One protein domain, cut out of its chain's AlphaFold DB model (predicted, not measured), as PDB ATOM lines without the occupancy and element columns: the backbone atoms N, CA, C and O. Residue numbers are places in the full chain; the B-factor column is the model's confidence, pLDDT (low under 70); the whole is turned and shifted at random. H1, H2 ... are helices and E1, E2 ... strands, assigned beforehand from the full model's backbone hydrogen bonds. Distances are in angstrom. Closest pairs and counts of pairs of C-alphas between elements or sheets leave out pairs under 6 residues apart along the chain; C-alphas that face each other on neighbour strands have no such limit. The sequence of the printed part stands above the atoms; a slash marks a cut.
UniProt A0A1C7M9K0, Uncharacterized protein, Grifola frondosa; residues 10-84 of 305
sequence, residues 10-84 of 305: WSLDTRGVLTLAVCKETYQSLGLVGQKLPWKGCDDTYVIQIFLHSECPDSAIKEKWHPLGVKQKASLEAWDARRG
ATOM      1  N   TRP A  10      29.251  47.724 -38.820       96.31
ATOM      2  CA  TRP A  10      28.736  47.075 -40.013       96.31
ATOM      3  C   TRP A  10      27.797  47.992 -40.785       96.31
ATOM      4  O   TRP A  10      27.247  48.953 -40.248       96.31
ATOM      5  N   SER A  11      27.611  47.667 -42.058       96.00
ATOM      6  CA  SER A  11      26.594  48.264 -42.917       96.00
ATOM      7  C   SER A  11      25.937  47.189 -43.770       96.00
ATOM      8  O   SER A  11      26.607  46.260 -44.224       96.00
ATOM      9  N   LEU A  12      24.647  47.354 -44.040       95.25
ATOM     10  CA  LEU A  12      23.921  46.578 -45.035       95.25
ATOM     11  C   LEU A  12      23.579  47.492 -46.210       95.25
ATOM     12  O   LEU A  12      22.922  48.516 -46.020       95.25
ATOM     13  N   ASP A  13      24.043  47.139 -47.406       92.81
ATOM     14  CA  ASP A  13      23.778  47.928 -48.607       92.81
ATOM     15  C   ASP A  13      22.496  47.499 -49.346       92.81
ATOM     16  O   ASP A  13      21.866  46.481 -49.050       92.81
ATOM     17  N   THR A  14      22.102  48.282 -50.353       89.94
ATOM     18  CA  THR A  14      20.897  48.034 -51.166       89.94
ATOM     19  C   THR A  14      21.010  46.824 -52.099       89.94
ATOM     20  O   THR A  14      20.022  46.446 -52.729       89.94
ATOM     21  N   ARG A  15      22.194  46.208 -52.207       89.50
ATOM     22  CA  ARG A  15      22.429  44.973 -52.968       89.50
ATOM     23  C   ARG A  15      22.264  43.728 -52.094       89.50
ATOM     24  O   ARG A  15      22.384  42.624 -52.616       89.50
ATOM     25  N   GLY A  16      22.014  43.900 -50.793       91.44
ATOM     26  CA  GLY A  16      21.937  42.802 -49.834       91.44
ATOM     27  C   GLY A  16      23.310  42.302 -49.385       91.44
ATOM     28  O   GLY A  16      23.427  41.143 -48.988       91.44
ATOM     29  N   VAL A  17      24.353  43.137 -49.464       92.94
ATOM     30  CA  VAL A  17      25.688  42.811 -48.945       92.94
ATOM     31  C   VAL A  17      25.828  43.373 -47.531       92.94
ATOM     32  O   VAL A  17      25.841  44.590 -47.325       92.94
ATOM     33  N   LEU A  18      25.975  42.484 -46.551       95.94
ATOM     34  CA  LEU A  18      26.390  42.824 -45.195       95.94
ATOM     35  C   LEU A  18      27.915  42.951 -45.163       95.94
ATOM     36  O   LEU A  18      28.633  41.974 -45.369       95.94
ATOM     37  N   THR A  19      28.410  44.156 -44.898       96.50
ATOM     38  CA  THR A  19      29.840  44.425 -44.723       96.50
ATOM     39  C   THR A  19      30.127  44.679 -43.254       96.50
ATOM     40  O   THR A  19      29.548  45.587 -42.664       96.50
ATOM     41  N   LEU A  20      31.030  43.893 -42.677       96.88
ATOM     42  CA  LEU A  20      31.542  44.058 -41.321       96.88
ATOM     43  C   LEU A  20      32.959  44.624 -41.410       96.88
ATOM     44  O   LEU A  20      33.761  44.092 -42.176       96.88
ATOM     45  N   ALA A  21      33.280  45.643 -40.621       97.06
ATOM     46  CA  ALA A  21      34.654  46.035 -40.330       97.06
ATOM     47  C   ALA A  21      34.894  45.796 -38.842       97.06
ATOM     48  O   ALA A  21      34.256  46.425 -37.998       97.06
ATOM     49  N   VAL A  22      35.761  44.834 -38.545       96.69
ATOM     50  CA  VAL A  22      35.945  44.292 -37.199       96.69
ATOM     51  C   VAL A  22      37.412  44.286 -36.795       96.69
ATOM     52  O   VAL A  22      38.295  44.170 -37.650       96.69
ATOM     53  N   CYS A  23      37.680  44.381 -35.499       96.25
ATOM     54  CA  CYS A  23      39.016  44.226 -34.953       96.25
ATOM     55  C   CYS A  23      39.516  42.776 -35.106       96.25
ATOM     56  O   CYS A  23      38.752  41.837 -35.358       96.25
ATOM     57  N   LYS A  24      40.822  42.574 -34.935       96.50
ATOM     58  CA  LYS A  24      41.494  41.276 -35.069       96.50
ATOM     59  C   LYS A  24      40.902  40.197 -34.161       96.50
ATOM     60  O   LYS A  24      40.733  39.059 -34.597       96.50
ATOM     61  N   GLU A  25      40.587  40.547 -32.921       96.00
ATOM     62  CA  GLU A  25      40.022  39.628 -31.925       96.00
ATOM     63  C   GLU A  25      38.631  39.157 -32.357       96.00
ATOM     64  O   GLU A  25      38.372  37.951 -32.442       96.00
ATOM     65  N   THR A  26      37.762  40.096 -32.747       96.44
ATOM     66  CA  THR A  26      36.438  39.783 -33.289       96.44
ATOM     67  C   THR A  26      36.555  38.948 -34.561       96.44
ATOM     68  O   THR A  26      35.891  37.916 -34.663       96.44
ATOM     69  N   TYR A  27      37.441  39.312 -35.491       97.56
ATOM     70  CA  TYR A  27      37.686  38.561 -36.725       97.56
ATOM     71  C   TYR A  27      38.042  37.092 -36.458       97.56
ATOM     72  O   TYR A  27      37.429  36.183 -37.024       97.56
ATOM     73  N   GLN A  28      38.999  36.848 -35.556       97.06
ATOM     74  CA  GLN A  28      39.414  35.499 -35.172       97.06
ATOM     75  C   GLN A  28      38.278  34.727 -34.497       97.06
ATOM     76  O   GLN A  28      38.069  33.557 -34.813       97.06
ATOM     77  N   SER A  29      37.512  35.387 -33.623       96.62
ATOM     78  CA  SER A  29      36.372  34.771 -32.934       96.62
ATOM     79  C   SER A  29      35.220  34.404 -33.875       96.62
ATOM     80  O   SER A  29      34.538  33.405 -33.656       96.62
ATOM     81  N   LEU A  30      35.004  35.196 -34.932       96.94
ATOM     82  CA  LEU A  30      34.002  34.932 -35.961       96.94
ATOM     83  C   LEU A  30      34.409  33.738 -36.834       96.94
ATOM     84  O   LEU A  30      33.548  33.014 -37.329       96.94
ATOM     85  N   GLY A  31      35.710  33.538 -37.071       96.62
ATOM     86  CA  GLY A  31      36.211  32.457 -37.926       96.62
ATOM     87  C   GLY A  31      35.682  32.529 -39.368       96.62
ATOM     88  O   GLY A  31      35.612  31.507 -40.064       96.62
ATOM     89  N   LEU A  32      35.263  33.721 -39.797       96.25
ATOM     90  CA  LEU A  32      34.784  34.016 -41.143       96.25
ATOM     91  C   LEU A  32      35.942  34.495 -42.012       96.25
ATOM     92  O   LEU A  32      36.918  35.060 -41.526       96.25
ATOM     93  N   VAL A  33      35.836  34.252 -43.314       95.00
ATOM     94  CA  VAL A  33      36.845  34.700 -44.271       95.00
ATOM     95  C   VAL A  33      36.595  36.175 -44.582       95.00
ATOM     96  O   VAL A  33      35.491  36.568 -44.953       95.00
ATOM     97  N   GLY A  34      37.632  36.987 -44.412       95.12
ATOM     98  CA  GLY A  34      37.638  38.405 -44.751       95.12
ATOM     99  C   GLY A  34      38.996  38.831 -45.297       95.12
ATOM    100  O   GLY A  34      39.863  38.002 -45.579       95.12
ATOM    101  N   GLN A  35      39.184  40.135 -45.452       95.50
ATOM    102  CA  GLN A  35      40.455  40.724 -45.863       95.50
ATOM    103  C   GLN A  35      40.944  41.725 -44.825       95.50
ATOM    104  O   GLN A  35      40.165  42.520 -44.305       95.50
ATOM    105  N   LYS A  36      42.244  41.694 -44.539       96.81
ATOM    106  CA  LYS A  36      42.906  42.717 -43.730       96.81
ATOM    107  C   LYS A  36      42.911  44.040 -44.501       96.81
ATOM    108  O   LYS A  36      43.133  44.021 -45.714       96.81
ATOM    109  N   LEU A  37      42.686  45.166 -43.828       95.94
ATOM    110  CA  LEU A  37      42.882  46.468 -44.462       95.94
ATOM    111  C   LEU A  37      44.375  46.689 -44.786       95.94
ATOM    112  O   LEU A  37      45.228  46.336 -43.971       95.94
ATOM    113  N   PRO A  38      44.714  47.242 -45.967       95.62
ATOM    114  CA  PRO A  38      46.104  47.339 -46.417       95.62
ATOM    115  C   PRO A  38      46.859  48.558 -45.859       95.62
ATOM    116  O   PRO A  38      48.055  48.695 -46.109       95.62
ATOM    117  N   TRP A  39      46.185  49.468 -45.149       95.25
ATOM    118  CA  TRP A  39      46.770  50.737 -44.714       95.25
ATOM    119  C   TRP A  39      47.458  50.648 -43.353       95.25
ATOM    120  O   TRP A  39      46.949  50.027 -42.418       95.25
ATOM    121  N   LYS A  40      48.582  51.360 -43.222       94.75
ATOM    122  CA  LYS A  40      49.301  51.526 -41.954       94.75
ATOM    123  C   LYS A  40      48.389  52.182 -40.917       94.75
ATOM    124  O   LYS A  40      47.837  53.248 -41.173       94.75
ATOM    125  N   GLY A  41      48.275  51.565 -39.743       92.50
ATOM    126  CA  GLY A  41      47.384  52.035 -38.675       92.50
ATOM    127  C   GLY A  41      45.969  51.447 -38.733       92.50
ATOM    128  O   GLY A  41      45.200  51.645 -37.801       92.50
ATOM    129  N   CYS A  42      45.649  50.662 -39.766       94.25
ATOM    130  CA  CYS A  42      44.460  49.802 -39.830       94.25
ATOM    131  C   CYS A  42      44.824  48.315 -39.744       94.25
ATOM    132  O   CYS A  42      44.070  47.448 -40.182       94.25
ATOM    133  N   ASP A  43      46.006  48.015 -39.209       93.62
ATOM    134  CA  ASP A  43      46.579  46.673 -39.202       93.62
ATOM    135  C   ASP A  43      45.792  45.668 -38.356       93.62
ATOM    136  O   ASP A  43      45.921  44.463 -38.552       93.62
ATOM    137  N   ASP A  44      44.947  46.139 -37.452       95.75
ATOM    138  CA  ASP A  44      44.089  45.271 -36.655       95.75
ATOM    139  C   ASP A  44      42.638  45.271 -37.145       95.75
ATOM    140  O   ASP A  44      41.783  44.684 -36.492       95.75
ATOM    141  N   THR A  45      42.348  45.865 -38.308       96.94
ATOM    142  CA  THR A  45      41.001  45.909 -38.888       96.94
ATOM    143  C   THR A  45      40.860  44.949 -40.068       96.94
ATOM    144  O   THR A  45      41.644  44.952 -41.022       96.94
ATOM    145  N   TYR A  46      39.798  44.151 -40.030       97.19
ATOM    146  CA  TYR A  46      39.436  43.173 -41.047       97.19
ATOM    147  C   TYR A  46      38.045  43.468 -41.595       97.19
ATOM    148  O   TYR A  46      37.120  43.770 -40.844       97.19
ATOM    149  N   VAL A  47      37.887  43.338 -42.911       96.88
ATOM    150  CA  VAL A  47      36.615  43.524 -43.608       96.88
ATOM    151  C   VAL A  47      36.068  42.180 -44.074       96.88
ATOM    152  O   VAL A  47      36.732  41.456 -44.819       96.88
ATOM    153  N   ILE A  48      34.845  41.862 -43.657       96.31
ATOM    154  CA  ILE A  48      34.105  40.656 -44.047       96.31
ATOM    155  C   ILE A  48      32.886  41.094 -44.863       96.31
ATOM    156  O   ILE A  48      32.139  41.966 -44.430       96.31
ATOM    157  N   GLN A  49      32.670  40.483 -46.028       95.19
ATOM    158  CA  GLN A  49      31.519  40.756 -46.895       95.19
ATOM    159  C   GLN A  49      30.672  39.490 -47.051       95.19
ATOM    160  O   GLN A  49      31.164  38.455 -47.511       95.19
ATOM    161  N   ILE A  50      29.402  39.573 -46.652       94.56
ATOM    162  CA  ILE A  50      28.443  38.466 -46.662       94.56
ATOM    163  C   ILE A  50      27.260  38.847 -47.547       94.56
ATOM    164  O   ILE A  50      26.614  39.871 -47.331       94.56
ATOM    165  N   PHE A  51      26.951  38.012 -48.532       92.81
ATOM    166  CA  PHE A  51      25.788  38.181 -49.391       92.81
ATOM    167  C   PHE A  51      24.569  37.528 -48.736       92.81
ATOM    168  O   PHE A  51      24.578  36.327 -48.463       92.81
ATOM    169  N   LEU A  52      23.533  38.319 -48.451       92.50
ATOM    170  CA  LEU A  52      22.358  37.849 -47.711       92.50
ATOM    171  C   LEU A  52      21.312  37.161 -48.596       92.50
ATOM    172  O   LEU A  52      20.459  36.445 -48.076       92.50
ATOM    173  N   HIS A  53      21.352  37.355 -49.915       86.38
ATOM    174  CA  HIS A  53      20.428  36.667 -50.812       86.38
ATOM    175  C   HIS A  53      20.847  35.208 -51.031       86.38
ATOM    176  O   HIS A  53      22.031  34.888 -51.136       86.38
ATOM    177  N   SER A  54      19.850  34.328 -51.143       76.50
ATOM    178  CA  SER A  54      20.035  32.902 -51.435       76.50
ATOM    179  C   SER A  54      20.629  32.654 -52.822       76.50
ATOM    180  O   SER A  54      21.382  31.705 -53.015       76.50
ATOM    181  N   GLU A  55      20.307  33.519 -53.783       76.88
ATOM    182  CA  GLU A  55      20.814  33.461 -55.153       76.88
ATOM    183  C   GLU A  55      22.077  34.316 -55.263       76.88
ATOM    184  O   GLU A  55      22.033  35.484 -55.650       76.88
ATOM    185  N   CYS A  56      23.216  33.746 -54.871       70.56
ATOM    186  CA  CYS A  56      24.514  34.364 -55.113       70.56
ATOM    187  C   CYS A  56      24.849  34.226 -56.609       70.56
ATOM    188  O   CYS A  56      24.907  33.096 -57.096       70.56
ATOM    189  N   PRO A  57      25.065  35.321 -57.361       73.38
ATOM    190  CA  PRO A  57      25.483  35.224 -58.756       73.38
ATOM    191  C   PRO A  57      26.790  34.428 -58.875       73.38
ATOM    192  O   PRO A  57      27.700  34.635 -58.075       73.38
ATOM    193  N   ASP A  58      26.946  33.582 -59.898       73.94
ATOM    194  CA  ASP A  58      28.187  32.804 -60.109       73.94
ATOM    195  C   ASP A  58      29.450  33.686 -60.164       73.94
ATOM    196  O   ASP A  58      30.554  33.285 -59.791       73.94
ATOM    197  N   SER A  59      29.291  34.930 -60.610       67.75
ATOM    198  CA  SER A  59      30.320  35.969 -60.618       67.75
ATOM    199  C   SER A  59      30.741  36.433 -59.219       67.75
ATOM    200  O   SER A  59      31.919  36.713 -59.015       67.75
ATOM    201  N   ALA A  60      29.834  36.458 -58.241       63.62
ATOM    202  CA  ALA A  60      30.137  36.852 -56.865       63.62
ATOM    203  C   ALA A  60      31.042  35.829 -56.150       63.62
ATOM    204  O   ALA A  60      31.863  36.199 -55.308       63.62
ATOM    205  N   ILE A  61      30.973  34.551 -56.543       64.25
ATOM    206  CA  ILE A  61      31.871  33.498 -56.039       64.25
ATOM    207  C   ILE A  61      33.326  33.791 -56.443       64.25
ATOM    208  O   ILE A  61      34.245  33.598 -55.643       64.25
ATOM    209  N   LYS A  62      33.548  34.320 -57.655       67.38
ATOM    210  CA  LYS A  62      34.892  34.684 -58.140       67.38
ATOM    211  C   LYS A  62      35.496  35.855 -57.362       67.38
ATOM    212  O   LYS A  62      36.709  35.893 -57.170       67.38
ATOM    213  N   GLU A  63      34.662  36.763 -56.860       67.38
ATOM    214  CA  GLU A  63      35.094  37.935 -56.087       67.38
ATOM    215  C   GLU A  63      35.203  37.688 -54.572       67.38
ATOM    216  O   GLU A  63      35.424  38.624 -53.798       67.38
ATOM    217  N   LYS A  64      35.135  36.417 -54.142       73.06
ATOM    218  CA  LYS A  64      35.235  35.987 -52.736       73.06
ATOM    219  C   LYS A  64      34.104  36.521 -51.850       73.06
ATOM    220  O   LYS A  64      34.319  36.760 -50.664       73.06
ATOM    221  N   TRP A  65      32.904  36.711 -52.391       80.94
ATOM    222  CA  TRP A  65      31.742  36.967 -51.544       80.94
ATOM    223  C   TRP A  65      31.260  35.666 -50.918       80.94
ATOM    224  O   TRP A  65      31.177  34.628 -51.577       80.94
ATOM    225  N   HIS A  66      30.936  35.725 -49.630       86.12
ATOM    226  CA  HIS A  66      30.435  34.565 -48.909       86.12
ATOM    227  C   HIS A  66      28.910  34.623 -48.847       86.12
ATOM    228  O   HIS A  66      28.383  35.581 -48.281       86.12
ATOM    229  N   PRO A  67      28.179  33.632 -49.386       90.94
ATOM    230  CA  PRO A  67      26.745  33.561 -49.158       90.94
ATOM    231  C   PRO A  67      26.465  33.333 -47.668       90.94
ATOM    232  O   PRO A  67      27.288  32.758 -46.943       90.94
ATOM    233  N   LEU A  68      25.294  33.767 -47.207       93.69
ATOM    234  CA  LEU A  68      24.824  33.499 -45.853       93.69
ATOM    235  C   LEU A  68      24.525  32.000 -45.673       93.69
ATOM    236  O   LEU A  68      23.419  31.527 -45.923       93.69
ATOM    237  N   GLY A  69      25.534  31.242 -45.245       93.44
ATOM    238  CA  GLY A  69      25.416  29.830 -44.899       93.44
ATOM    239  C   GLY A  69      25.187  29.587 -43.406       93.44
ATOM    240  O   GLY A  69      25.177  30.507 -42.585       93.44
ATOM    241  N   VAL A  70      25.071  28.306 -43.038       95.06
ATOM    242  CA  VAL A  70      24.895  27.856 -41.643       95.06
ATOM    243  C   VAL A  70      26.025  28.364 -40.743       95.06
ATOM    244  O   VAL A  70      25.769  28.846 -39.643       95.06
ATOM    245  N   LYS A  71      27.275  28.322 -41.229       95.62
ATOM    246  CA  LYS A  71      28.446  28.808 -40.486       95.62
ATOM    247  C   LYS A  71      28.374  30.317 -40.239       95.62
ATOM    248  O   LYS A  71      28.602  30.751 -39.114       95.62
ATOM    249  N   GLN A  72      28.076  31.107 -41.271       95.69
ATOM    250  CA  GLN A  72      27.961  32.566 -41.177       95.69
ATOM    251  C   GLN A  72      26.878  32.946 -40.174       95.69
ATOM    252  O   GLN A  72      27.144  33.725 -39.267       95.69
ATOM    253  N   LYS A  73      25.698  32.327 -40.287       96.00
ATOM    254  CA  LYS A  73      24.584  32.543 -39.365       96.00
ATOM    255  C   LYS A  73      24.970  32.238 -37.913       96.00
ATOM    256  O   LYS A  73      24.856  33.121 -37.075       96.00
ATOM    257  N   ALA A  74      25.518  31.051 -37.643       97.19
ATOM    258  CA  ALA A  74      25.937  30.669 -36.291       97.19
ATOM    259  C   ALA A  74      27.020  31.605 -35.719       97.19
ATOM    260  O   ALA A  74      27.021  31.913 -34.529       97.19
ATOM    261  N   SER A  75      27.935  32.087 -36.568       96.69
ATOM    262  CA  SER A  75      28.997  33.015 -36.154       96.69
ATOM    263  C   SER A  75      28.440  34.396 -35.798       96.69
ATOM    264  O   SER A  75      28.864  34.979 -34.802       96.69
ATOM    265  N   LEU A  76      27.480  34.901 -36.583       96.00
ATOM    266  CA  LEU A  76      26.792  36.167 -36.320       96.00
ATOM    267  C   LEU A  76      25.931  36.084 -35.052       96.00
ATOM    268  O   LEU A  76      26.039  36.956 -34.200       96.00
ATOM    269  N   GLU A  77      25.169  35.002 -34.865       95.31
ATOM    270  CA  GLU A  77      24.372  34.770 -33.649       95.31
ATOM    271  C   GLU A  77      25.255  34.719 -32.394       95.31
ATOM    272  O   GLU A  77      24.954  35.350 -31.380       95.31
ATOM    273  N   ALA A  78      26.388  34.013 -32.467       95.25
ATOM    274  CA  ALA A  78      27.344  33.959 -31.367       95.25
ATOM    275  C   ALA A  78      27.985  35.327 -31.081       95.25
ATOM    276  O   ALA A  78      28.322  35.615 -29.933       95.25
ATOM    277  N   TRP A  79      28.192  36.156 -32.107       94.50
ATOM    278  CA  TRP A  79      28.728  37.506 -31.952       94.50
ATOM    279  C   TRP A  79      27.712  38.452 -31.311       94.50
ATOM    280  O   TRP A  79      28.049  39.118 -30.329       94.50
ATOM    281  N   ASP A  80      26.466  38.435 -31.783       91.94
ATOM    282  CA  ASP A  80      25.361  39.211 -31.216       91.94
ATOM    283  C   ASP A  80      25.125  38.849 -29.743       91.94
ATOM    284  O   ASP A  80      25.001  39.738 -28.899       91.94
ATOM    285  N   ALA A  81      25.168  37.556 -29.399       91.62
ATOM    286  CA  ALA A  81      25.026  37.087 -28.020       91.62
ATOM    287  C   ALA A  81      26.122  37.620 -27.077       91.62
ATOM    288  O   ALA A  81      25.851  37.858 -25.901       91.62
ATOM    289  N   ARG A  82      27.354  37.819 -27.571       91.38
ATOM    290  CA  ARG A  82      28.467  38.367 -26.771       91.38
ATOM    291  C   ARG A  82      28.404  39.885 -26.632       91.38
ATOM    292  O   ARG A  82      28.713  40.408 -25.567       91.38
ATOM    293  N   ARG A  83      28.060  40.590 -27.713       89.31
ATOM    294  CA  ARG A  83      28.081  42.060 -27.770       89.31
ATOM    295  C   ARG A  83      26.858  42.694 -27.104       89.31
ATOM    296  O   ARG A  83      26.964  43.790 -26.552       89.31
ATOM    297  N   GLY A  84      25.701  42.042 -27.194       87.38
ATOM    298  CA  GLY A  84      24.415  42.619 -26.815       87.38
ATOM    299  C   GLY A  84      23.795  43.477 -27.925       87.38
ATOM    300  O   GLY A  84      24.090  43.318 -29.108       87.38
TER     301      GLY A  84
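What this domain is: This is residues 10 to 84 of the 305 residues of an uncharacterized protein of Grifola frondosa (UniProt A0A1C7M9K0). A small antiparallel sheet, E1-E2-E3, has H1 over one face; H3 packs on H1, off the sheet. H2 lies farthest from the middle. The 75 printed residues, with three named strands and three named helices in the order E1 E2 H1 E3 H2 H3, are mixed and compact, radius of gyration of the C-alphas 12.6 A, spans 34 by 30 by 21 A.

How they stand to each other: E1, residues 10 to 12, and E2, residues 17 to 23, form a hairpin; N 11 and O 19 are 2.9 A apart. E3, residues 45 to 51, is antiparallel to E2; N 18 and O 50 are 2.8 A apart. H1, residues 24 to 30, is on the sheet, height 8.7 A. H3, residues 70 to 83, only just touches H1, with 3 pairs of C-alphas within 8 A and residues 75 to 79 alone; the closest C-alphas, of Leu 30 and Ser 75, are 5.4 A apart. They stand at a steep tilt of 55 degrees, opposite ways. H2, residues 58 to 62, touches no helix. Every O i to N i+4 pair is within hydrogen-bond range in H1 and H3; H2 has 0 of 1, and 1 of 2 for O i to N i+3.

Where its parts are: E1 begins at C-alpha 10 (28.736, 47.075, -40.013). E3 is 20.0 A long, H3 20.1 A, ending at C-alpha 83 (28.081, 42.060, -27.770).

The domain as a whole: The printed part has no cut. The link H1 to E3 is long. Residues 59 to 63 have pLDDT under 70.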